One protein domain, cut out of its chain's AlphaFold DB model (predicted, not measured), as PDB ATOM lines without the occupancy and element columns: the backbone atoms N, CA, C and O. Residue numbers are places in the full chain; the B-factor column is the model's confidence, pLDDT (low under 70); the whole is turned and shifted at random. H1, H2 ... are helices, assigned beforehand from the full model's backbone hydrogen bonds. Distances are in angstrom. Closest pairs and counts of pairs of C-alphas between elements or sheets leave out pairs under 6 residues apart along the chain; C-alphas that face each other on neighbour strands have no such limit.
ATOM      1  N   MET A  43     227.590 258.739 190.573       85.38
ATOM      2  CA  MET A  43     226.958 259.403 189.428       85.38
ATOM      3  C   MET A  43     226.148 258.435 188.554       85.38
ATOM      4  O   MET A  43     225.076 258.795 188.070       85.38
ATOM      5  N   GLY A  44     226.597 257.182 188.415       88.75
ATOM      6  CA  GLY A  44     225.829 256.137 187.731       88.75
ATOM      7  C   GLY A  44     224.453 255.911 188.366       88.75
ATOM      8  O   GLY A  44     223.445 255.848 187.664       88.75
ATOM      9  N   THR A  45     224.378 255.920 189.701       90.38
ATOM     10  CA  THR A  45     223.103 255.831 190.424       90.38
ATOM     11  C   THR A  45     222.226 257.053 190.168       90.38
ATOM     12  O   THR A  45     221.039 256.881 189.895       90.38
ATOM     13  N   ILE A  46     222.794 258.263 190.191       90.00
ATOM     14  CA  ILE A  46     222.039 259.495 189.920       90.00
ATOM     15  C   ILE A  46     221.435 259.458 188.517       90.00
ATOM     16  O   ILE A  46     220.231 259.639 188.376       90.00
ATOM     17  N   ILE A  47     222.234 259.176 187.485       92.44
ATOM     18  CA  ILE A  47     221.766 259.151 186.088       92.44
ATOM     19  C   ILE A  47     220.694 258.078 185.891       92.44
ATOM     20  O   ILE A  47     219.667 258.334 185.261       92.44
ATOM     21  N   ARG A  48     220.900 256.884 186.459       91.62
ATOM     22  CA  ARG A  48     219.931 255.783 186.420       91.62
ATOM     23  C   ARG A  48     218.578 256.184 187.001       91.62
ATOM     24  O   ARG A  48     217.551 255.866 186.407       91.62
ATOM     25  N   LEU A  49     218.575 256.842 188.162       90.69
ATOM     26  CA  LEU A  49     217.348 257.282 188.828       90.69
ATOM     27  C   LEU A  49     216.715 258.466 188.091       90.69
ATOM     28  O   LEU A  49     215.527 258.428 187.786       90.69
ATOM     29  N   ALA A  50     217.517 259.462 187.712       90.88
ATOM     30  CA  ALA A  50     217.084 260.648 186.979       90.88
ATOM     31  C   ALA A  50     216.391 260.311 185.651       90.88
ATOM     32  O   ALA A  50     215.420 260.963 185.283       90.88
ATOM     33  N   ARG A  51     216.844 259.265 184.947       88.12
ATOM     34  CA  ARG A  51     216.216 258.781 183.703       88.12
ATOM     35  C   ARG A  51     214.891 258.045 183.915       88.12
ATOM     36  O   ARG A  51     214.139 257.905 182.956       88.12
ATOM     37  N   LYS A  52     214.626 257.538 185.123       85.62
ATOM     38  CA  LYS A  52     213.414 256.770 185.473       85.62
ATOM     39  C   LYS A  52     212.296 257.634 186.072       85.62
ATOM     40  O   LYS A  52     211.211 257.114 186.317       85.62
ATOM     41  N   HIS A  53     212.552 258.915 186.332       86.12
ATOM     42  CA  HIS A  53     211.548 259.856 186.827       86.12
ATOM     43  C   HIS A  53     210.523 260.248 185.751       86.12
ATOM     44  O   HIS A  53     210.771 260.085 184.558       86.12
ATOM     45  N   SER A  54     209.380 260.789 186.190       82.00
ATOM     46  CA  SER A  54     208.320 261.317 185.316       82.00
ATOM     47  C   SER A  54     208.822 262.403 184.364       82.00
ATOM     48  O   SER A  54     208.382 262.454 183.220       82.00
ATOM     49  N   ASP A  55     209.772 263.212 184.834       86.62
ATOM     50  CA  ASP A  55     210.443 264.268 184.083       86.62
ATOM     51  C   ASP A  55     211.943 263.942 184.017       86.62
ATOM     52  O   ASP A  55     212.695 264.279 184.939       86.62
ATOM     53  N   PRO A  56     212.396 263.217 182.977       85.06
ATOM     54  CA  PRO A  56     213.770 262.746 182.898       85.06
ATOM     55  C   PRO A  56     214.770 263.902 182.861       85.06
ATOM     56  O   PRO A  56     214.733 264.748 181.966       85.06
ATOM     57  N   VAL A  57     215.716 263.908 183.800       87.94
ATOM     58  CA  VAL A  57     216.786 264.914 183.837       87.94
ATOM     59  C   VAL A  57     217.991 264.422 183.035       87.94
ATOM     60  O   VAL A  57     218.478 263.303 183.219       87.94
ATOM     61  N   VAL A  58     218.497 265.278 182.142       87.62
ATOM     62  CA  VAL A  58     219.706 265.015 181.351       87.62
ATOM     63  C   VAL A  58     220.908 265.700 181.994       87.62
ATOM     64  O   VAL A  58     220.956 266.922 182.098       87.62
ATOM     65  N   ILE A  59     221.908 264.910 182.382       88.25
ATOM     66  CA  ILE A  59     223.169 265.366 182.975       88.25
ATOM     67  C   ILE A  59     224.246 265.388 181.882       88.25
ATOM     68  O   ILE A  59     225.174 264.578 181.859       88.25
ATOM     69  N   GLY A  60     224.094 266.315 180.934       88.44
ATOM     70  CA  GLY A  60     225.080 266.587 179.881       88.44
ATOM     71  C   GLY A  60     225.644 265.334 179.195       88.44
ATOM     72  O   GLY A  60     224.906 264.437 178.789       88.44
ATOM     73  N   CYS A  61     226.974 265.263 179.072       90.19
ATOM     74  CA  CYS A  61     227.670 264.130 178.454       90.19
ATOM     75  C   CYS A  61     227.686 262.861 179.320       90.19
ATOM     76  O   CYS A  61     227.945 261.776 178.796       90.19
ATOM     77  N   MET A  62     227.383 262.962 180.617       89.88
ATOM     78  CA  MET A  62     227.392 261.800 181.501       89.88
ATOM     79  C   MET A  62     226.270 260.818 181.157       89.88
ATOM     80  O   MET A  62     226.461 259.611 181.280       89.88
ATOM     81  N   ASN A  63     225.141 261.300 180.626       91.06
ATOM     82  CA  ASN A  63     224.101 260.426 180.079       91.06
ATOM     83  C   ASN A  63     224.638 259.540 178.945       91.06
ATOM     84  O   ASN A  63     224.324 258.352 178.902       91.06
ATOM     85  N   ASN A  64     225.476 260.100 178.065       93.50
ATOM     86  CA  ASN A  64     226.097 259.348 176.973       93.50
ATOM     87  C   ASN A  64     227.101 258.324 177.512       93.50
ATOM     88  O   ASN A  64     227.123 257.189 177.042       93.50
ATOM     89  N   LEU A  65     227.896 258.701 178.520       92.56
ATOM     90  CA  LEU A  65     228.834 257.785 179.171       92.56
ATOM     91  C   LEU A  65     228.097 256.609 179.825       92.56
ATOM     92  O   LEU A  65     228.441 255.457 179.577       92.56
ATOM     93  N   TYR A  66     227.041 256.884 180.592       93.56
ATOM     94  CA  TYR A  66     226.227 255.849 181.227       93.56
ATOM     95  C   TYR A  66     225.573 254.927 180.186       93.56
ATOM     96  O   TYR A  66     225.674 253.709 180.299       93.56
ATOM     97  N   ALA A  67     224.976 255.480 179.123       93.62
ATOM     98  CA  ALA A  67     224.410 254.682 178.033       93.62
ATOM     99  C   ALA A  67     225.479 253.834 177.318       93.62
ATOM    100  O   ALA A  67     225.210 252.701 176.925       93.62
ATOM    101  N   SER A  68     226.708 254.336 177.170       94.94
ATOM    102  CA  SER A  68     227.816 253.542 176.627       94.94
ATOM    103  C   SER A  68     228.144 252.342 177.518       94.94
ATOM    104  O   SER A  68     228.413 251.262 176.995       94.94
ATOM    105  N   VAL A  69     228.107 252.508 178.844       93.94
ATOM    106  CA  VAL A  69     228.313 251.411 179.804       93.94
ATOM    107  C   VAL A  69     227.136 250.427 179.797       93.94
ATOM    108  O   VAL A  69     227.341 249.230 179.963       93.94
ATOM    109  N   GLU A  70     225.904 250.874 179.555       93.81
ATOM    110  CA  GLU A  70     224.766 249.955 179.386       93.81
ATOM    111  C   GLU A  70     224.938 249.063 178.148       93.81
ATOM    112  O   GLU A  70     224.677 247.858 178.201       93.81
ATOM    113  N   ASN A  71     225.414 249.649 177.046       95.50
ATOM    114  CA  ASN A  71     225.477 248.998 175.737       95.50
ATOM    115  C   ASN A  71     226.763 248.198 175.476       95.50
ATOM    116  O   ASN A  71     226.806 247.417 174.528       95.50
ATOM    117  N   ILE A  72     227.817 248.379 176.276       94.56
ATOM    118  CA  ILE A  72     229.047 247.592 176.134       94.56
ATOM    119  C   ILE A  72     228.795 246.126 176.517       94.56
ATOM    120  O   ILE A  72     228.099 245.817 177.488       94.56
ATOM    121  N   ASP A  73     229.361 245.216 175.732       93.00
ATOM    122  CA  ASP A  73     229.281 243.779 175.980       93.00
ATOM    123  C   ASP A  73     230.011 243.416 177.287       93.00
ATOM    124  O   ASP A  73     231.137 243.857 177.529       93.00
ATOM    125  N   GLU A  74     229.373 242.599 178.125       90.94
ATOM    126  CA  GLU A  74     229.924 242.104 179.391       90.94
ATOM    127  C   GLU A  74     231.252 241.364 179.201       90.94
ATOM    128  O   GLU A  74     232.132 241.449 180.055       90.94
ATOM    129  N   GLN A  75     231.451 240.723 178.043       91.06
ATOM    130  CA  GLN A  75     232.699 240.032 177.704       91.06
ATOM    131  C   GLN A  75     233.905 240.974 177.562       91.06
ATOM    132  O   GLN A  75     235.047 240.518 177.524       91.06
ATOM    133  N   LYS A  76     233.680 242.291 177.454       91.19
ATOM    134  CA  LYS A  76     234.757 243.292 177.401       91.19
ATOM    135  C   LYS A  76     235.340 243.614 178.774       91.19
ATOM    136  O   LYS A  76     236.385 244.259 178.836       91.19
ATOM    137  N   PHE A  77     234.695 243.186 179.855       90.62
ATOM    138  CA  PHE A  77     235.191 243.400 181.205       90.62
ATOM    139  C   PHE A  77     236.040 242.223 181.675       90.62
ATOM    140  O   PHE A  77     235.758 241.069 181.370       90.62
ATOM    141  N   TRP A  78     237.062 242.528 182.477       88.06
ATOM    142  CA  TRP A  78     237.902 241.506 183.107       88.06
ATOM    143  C   TRP A  78     237.098 240.596 184.046       88.06
ATOM    144  O   TRP A  78     237.372 239.402 184.146       88.06
ATOM    145  N   ILE A  79     236.098 241.161 184.729       93.00
ATOM    146  CA  ILE A  79     235.187 240.441 185.622       93.00
ATOM    147  C   ILE A  79     233.754 240.803 185.216       93.00
ATOM    148  O   ILE A  79     233.465 241.997 185.098       93.00
ATOM    149  N   PRO A  80     232.833 239.831 185.069       85.00
ATOM    150  CA  PRO A  80     231.449 240.108 184.672       85.00
ATOM    151  C   PRO A  80     230.740 241.140 185.564       85.00
ATOM    152  O   PRO A  80     229.993 241.985 185.078       85.00
ATOM    153  N   ILE A  81     231.040 241.142 186.868       90.00
ATOM    154  CA  ILE A  81     230.436 242.066 187.838       90.00
ATOM    155  C   ILE A  81     230.864 243.530 187.646       90.00
ATOM    156  O   ILE A  81     230.202 244.430 188.151       90.00
ATOM    157  N   CYS A  82     231.943 243.808 186.905       91.38
ATOM    158  CA  CYS A  82     232.423 245.177 186.712       91.38
ATOM    159  C   CYS A  82     231.403 246.051 185.978       91.38
ATOM    160  O   CYS A  82     231.272 247.228 186.308       91.38
ATOM    161  N   LYS A  83     230.664 245.493 185.008       92.75
ATOM    162  CA  LYS A  83     229.609 246.243 184.316       92.75
ATOM    163  C   LYS A  83     228.525 246.670 185.300       92.75
ATOM    164  O   LYS A  83     228.143 247.838 185.326       92.75
ATOM    165  N   ASP A  84     228.083 245.736 186.139       91.94
ATOM    166  CA  ASP A  84     227.079 246.000 187.166       91.94
ATOM    167  C   ASP A  84     227.569 247.056 188.162       91.94
ATOM    168  O   ASP A  84     226.871 248.034 188.392       91.94
ATOM    169  N   MET A  85     228.814 246.959 188.638       91.50
ATOM    170  CA  MET A  85     229.416 247.959 189.530       91.50
ATOM    171  C   MET A  85     229.463 249.373 188.927       91.50
ATOM    172  O   MET A  85     229.366 250.352 189.663       91.50
ATOM    173  N   LEU A  86     229.608 249.510 187.605       90.00
ATOM    174  CA  LEU A  86     229.607 250.816 186.934       90.00
ATOM    175  C   LEU A  86     228.194 251.383 186.737       90.00
ATOM    176  O   LEU A  86     228.002 252.597 186.817       90.00
ATOM    177  N   LEU A  87     227.205 250.521 186.486       91.69
ATOM    178  CA  LEU A  87     225.794 250.914 186.381       91.69
ATOM    179  C   LEU A  87     225.170 251.170 187.762       91.69
ATOM    180  O   LEU A  87     224.280 252.012 187.911       91.69
ATOM    181  N   HIS A  88     225.672 250.467 188.776       91.19
ATOM    182  CA  HIS A  88     225.194 250.431 190.152       91.19
ATOM    183  C   HIS A  88     226.340 250.684 191.147       91.19
ATOM    184  O   HIS A  88     226.649 249.823 191.973       91.19
ATOM    185  N   PRO A  89     226.987 251.865 191.091       89.44
ATOM    186  CA  PRO A  89     228.100 252.172 191.976       89.44
ATOM    187  C   PRO A  89     227.658 252.145 193.437       89.44
ATOM    188  O   PRO A  89     226.635 252.735 193.804       89.44
ATOM    189  N   HIS A  90     228.460 251.473 194.265       85.62
ATOM    190  CA  HIS A  90     228.258 251.432 195.705       85.62
ATOM    191  C   HIS A  90     228.424 252.833 196.296       85.62
ATOM    192  O   HIS A  90     229.359 253.561 195.959       85.62
ATOM    193  N   ASN A  91     227.508 253.213 197.181       81.62
ATOM    194  CA  ASN A  91     227.617 254.454 197.926       81.62
ATOM    195  C   ASN A  91     228.480 254.204 199.168       81.62
ATOM    196  O   ASN A  91     228.158 253.334 199.968       81.62
ATOM    197  N   ALA A  92     229.540 254.984 199.374       81.06
ATOM    198  CA  ALA A  92     230.387 254.855 200.563       81.06
ATOM    199  C   ALA A  92     229.620 255.060 201.888       81.06
ATOM    200  O   ALA A  92     230.052 254.569 202.926       81.06
ATOM    201  N   ALA A  93     228.485 255.766 201.848       81.81
ATOM    202  CA  ALA A  93     227.598 255.975 202.989       81.81
ATOM    203  C   ALA A  93     226.487 254.911 203.123       81.81
ATOM    204  O   ALA A  93     225.630 255.041 203.993       81.81
ATOM    205  N   ASP A  94     226.450 253.882 202.267       82.88
ATOM    206  CA  ASP A  94     225.358 252.897 202.216       82.88
ATOM    207  C   ASP A  94     225.155 252.179 203.559       82.88
ATOM    208  O   ASP A  94     224.037 252.088 204.066       82.88
ATOM    209  N   ALA A  95     226.248 251.751 204.200       84.75
ATOM    210  CA  ALA A  95     226.197 251.097 205.506       84.75
ATOM    211  C   ALA A  95     225.573 251.998 206.586       84.75
ATOM    212  O   ALA A  95     224.775 251.531 207.394       84.75
ATOM    213  N   GLN A  96     225.909 253.289 206.588       85.25
ATOM    214  CA  GLN A  96     225.376 254.273 207.526       85.25
ATOM    215  C   GLN A  96     223.903 254.579 207.237       85.25
ATOM    216  O   GLN A  96     223.113 254.655 208.173       85.25
ATOM    217  N   CYS A  97     223.515 254.706 205.966       81.12
ATOM    218  CA  CYS A  97     222.123 254.922 205.567       81.12
ATOM    219  C   CYS A  97     221.215 253.762 205.995       81.12
ATOM    220  O   CYS A  97     220.098 253.995 206.447       81.12
ATOM    221  N   ASN A  98     221.703 252.522 205.909       82.81
ATOM    222  CA  ASN A  98     220.944 251.340 206.321       82.81
ATOM    223  C   ASN A  98     220.670 251.282 207.833       82.81
ATOM    224  O   ASN A  98     219.730 250.612 208.242       82.81
ATOM    225  N   LEU A  99     221.445 251.996 208.658       88.75
ATOM    226  CA  LEU A  99     221.206 252.115 210.103       88.75
ATOM    227  C   LEU A  99     220.126 253.152 210.459       88.75
ATOM    228  O   LEU A  99     219.750 253.253 211.624       88.75
ATOM    229  N   LEU A 100     219.670 253.953 209.490       80.94
ATOM    230  CA  LEU A 100     218.647 254.988 209.680       80.94
ATOM    231  C   LEU A 100     217.223 254.496 209.361       80.94
ATOM    232  O   LEU A 100     216.276 255.264 209.545       80.94
ATOM    233  N   ASN A 101     217.083 253.256 208.879       59.53
ATOM    234  CA  ASN A 101     215.816 252.582 208.564       59.53
ATOM    235  C   ASN A 101     215.409 251.615 209.681       59.53
ATOM    236  O   ASN A 101     214.185 251.428 209.855       59.53
TER     237      ASN A 101
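AT A GLANCE: This is residues 43 to 101 of the 101 residues of an uncharacterized protein of Prunus yedoensis var. nudiflora (UniProt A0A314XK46). Three short helices, H1, H2 and H3, set in a triangle make a small body, and from it sticks out a tail, residues 92 to 101, that holds the small helix H4. H2 and H3 form a helical hairpin. The printed part has 59 residues with four named helices, H1 to H4 in order, and no named strand: all helix, loose, with a radius of gyration of the C-alphas of 13.4 A, and flat, spanning 38 by 32 by 16 A.

IN THESE COORDINATES: H1, residues 43 to 50, 10.2 A long, begins with C-alpha 43 at (226.958, 259.403, 189.428). H2, residues 62 to 71, is 14.2 A long. H3, residues 81 to 87, is 10.1 A long. H4, residues 94 to 98, 6.2 A long, ends with C-alpha 98 at (220.944, 251.340, 206.321).

HOW THE PARTS SIT: H1 touches H2, about perpendicular at 88 degrees; their closest C-alphas, of Gly 44 and Tyr 66, are 6.5 A apart. H1 touches H3 at a steep tilt of 56 degrees, the same way, closest at the C-alphas of Gly 44 and Leu 87, 5.4 A. In the hairpin, H2 touches H3 at a shallow tilt of 33 degrees, only just short of steep, opposite ways, closest at the C-alphas of Val 69 and Lys 83, 7.0 A. H4 is apart from H1, H2 and H3. In H1, H2, H3 and H4 every O i to N i+4 pair is within hydrogen-bond range.

THE WHOLE: The farthest C-alphas, of Gln 75 and Leu 100, are 38.0 A apart. The printed part has no cut. The link H1 to H2, 11 residues, is long. Residue 101 alone has pLDDT under 70.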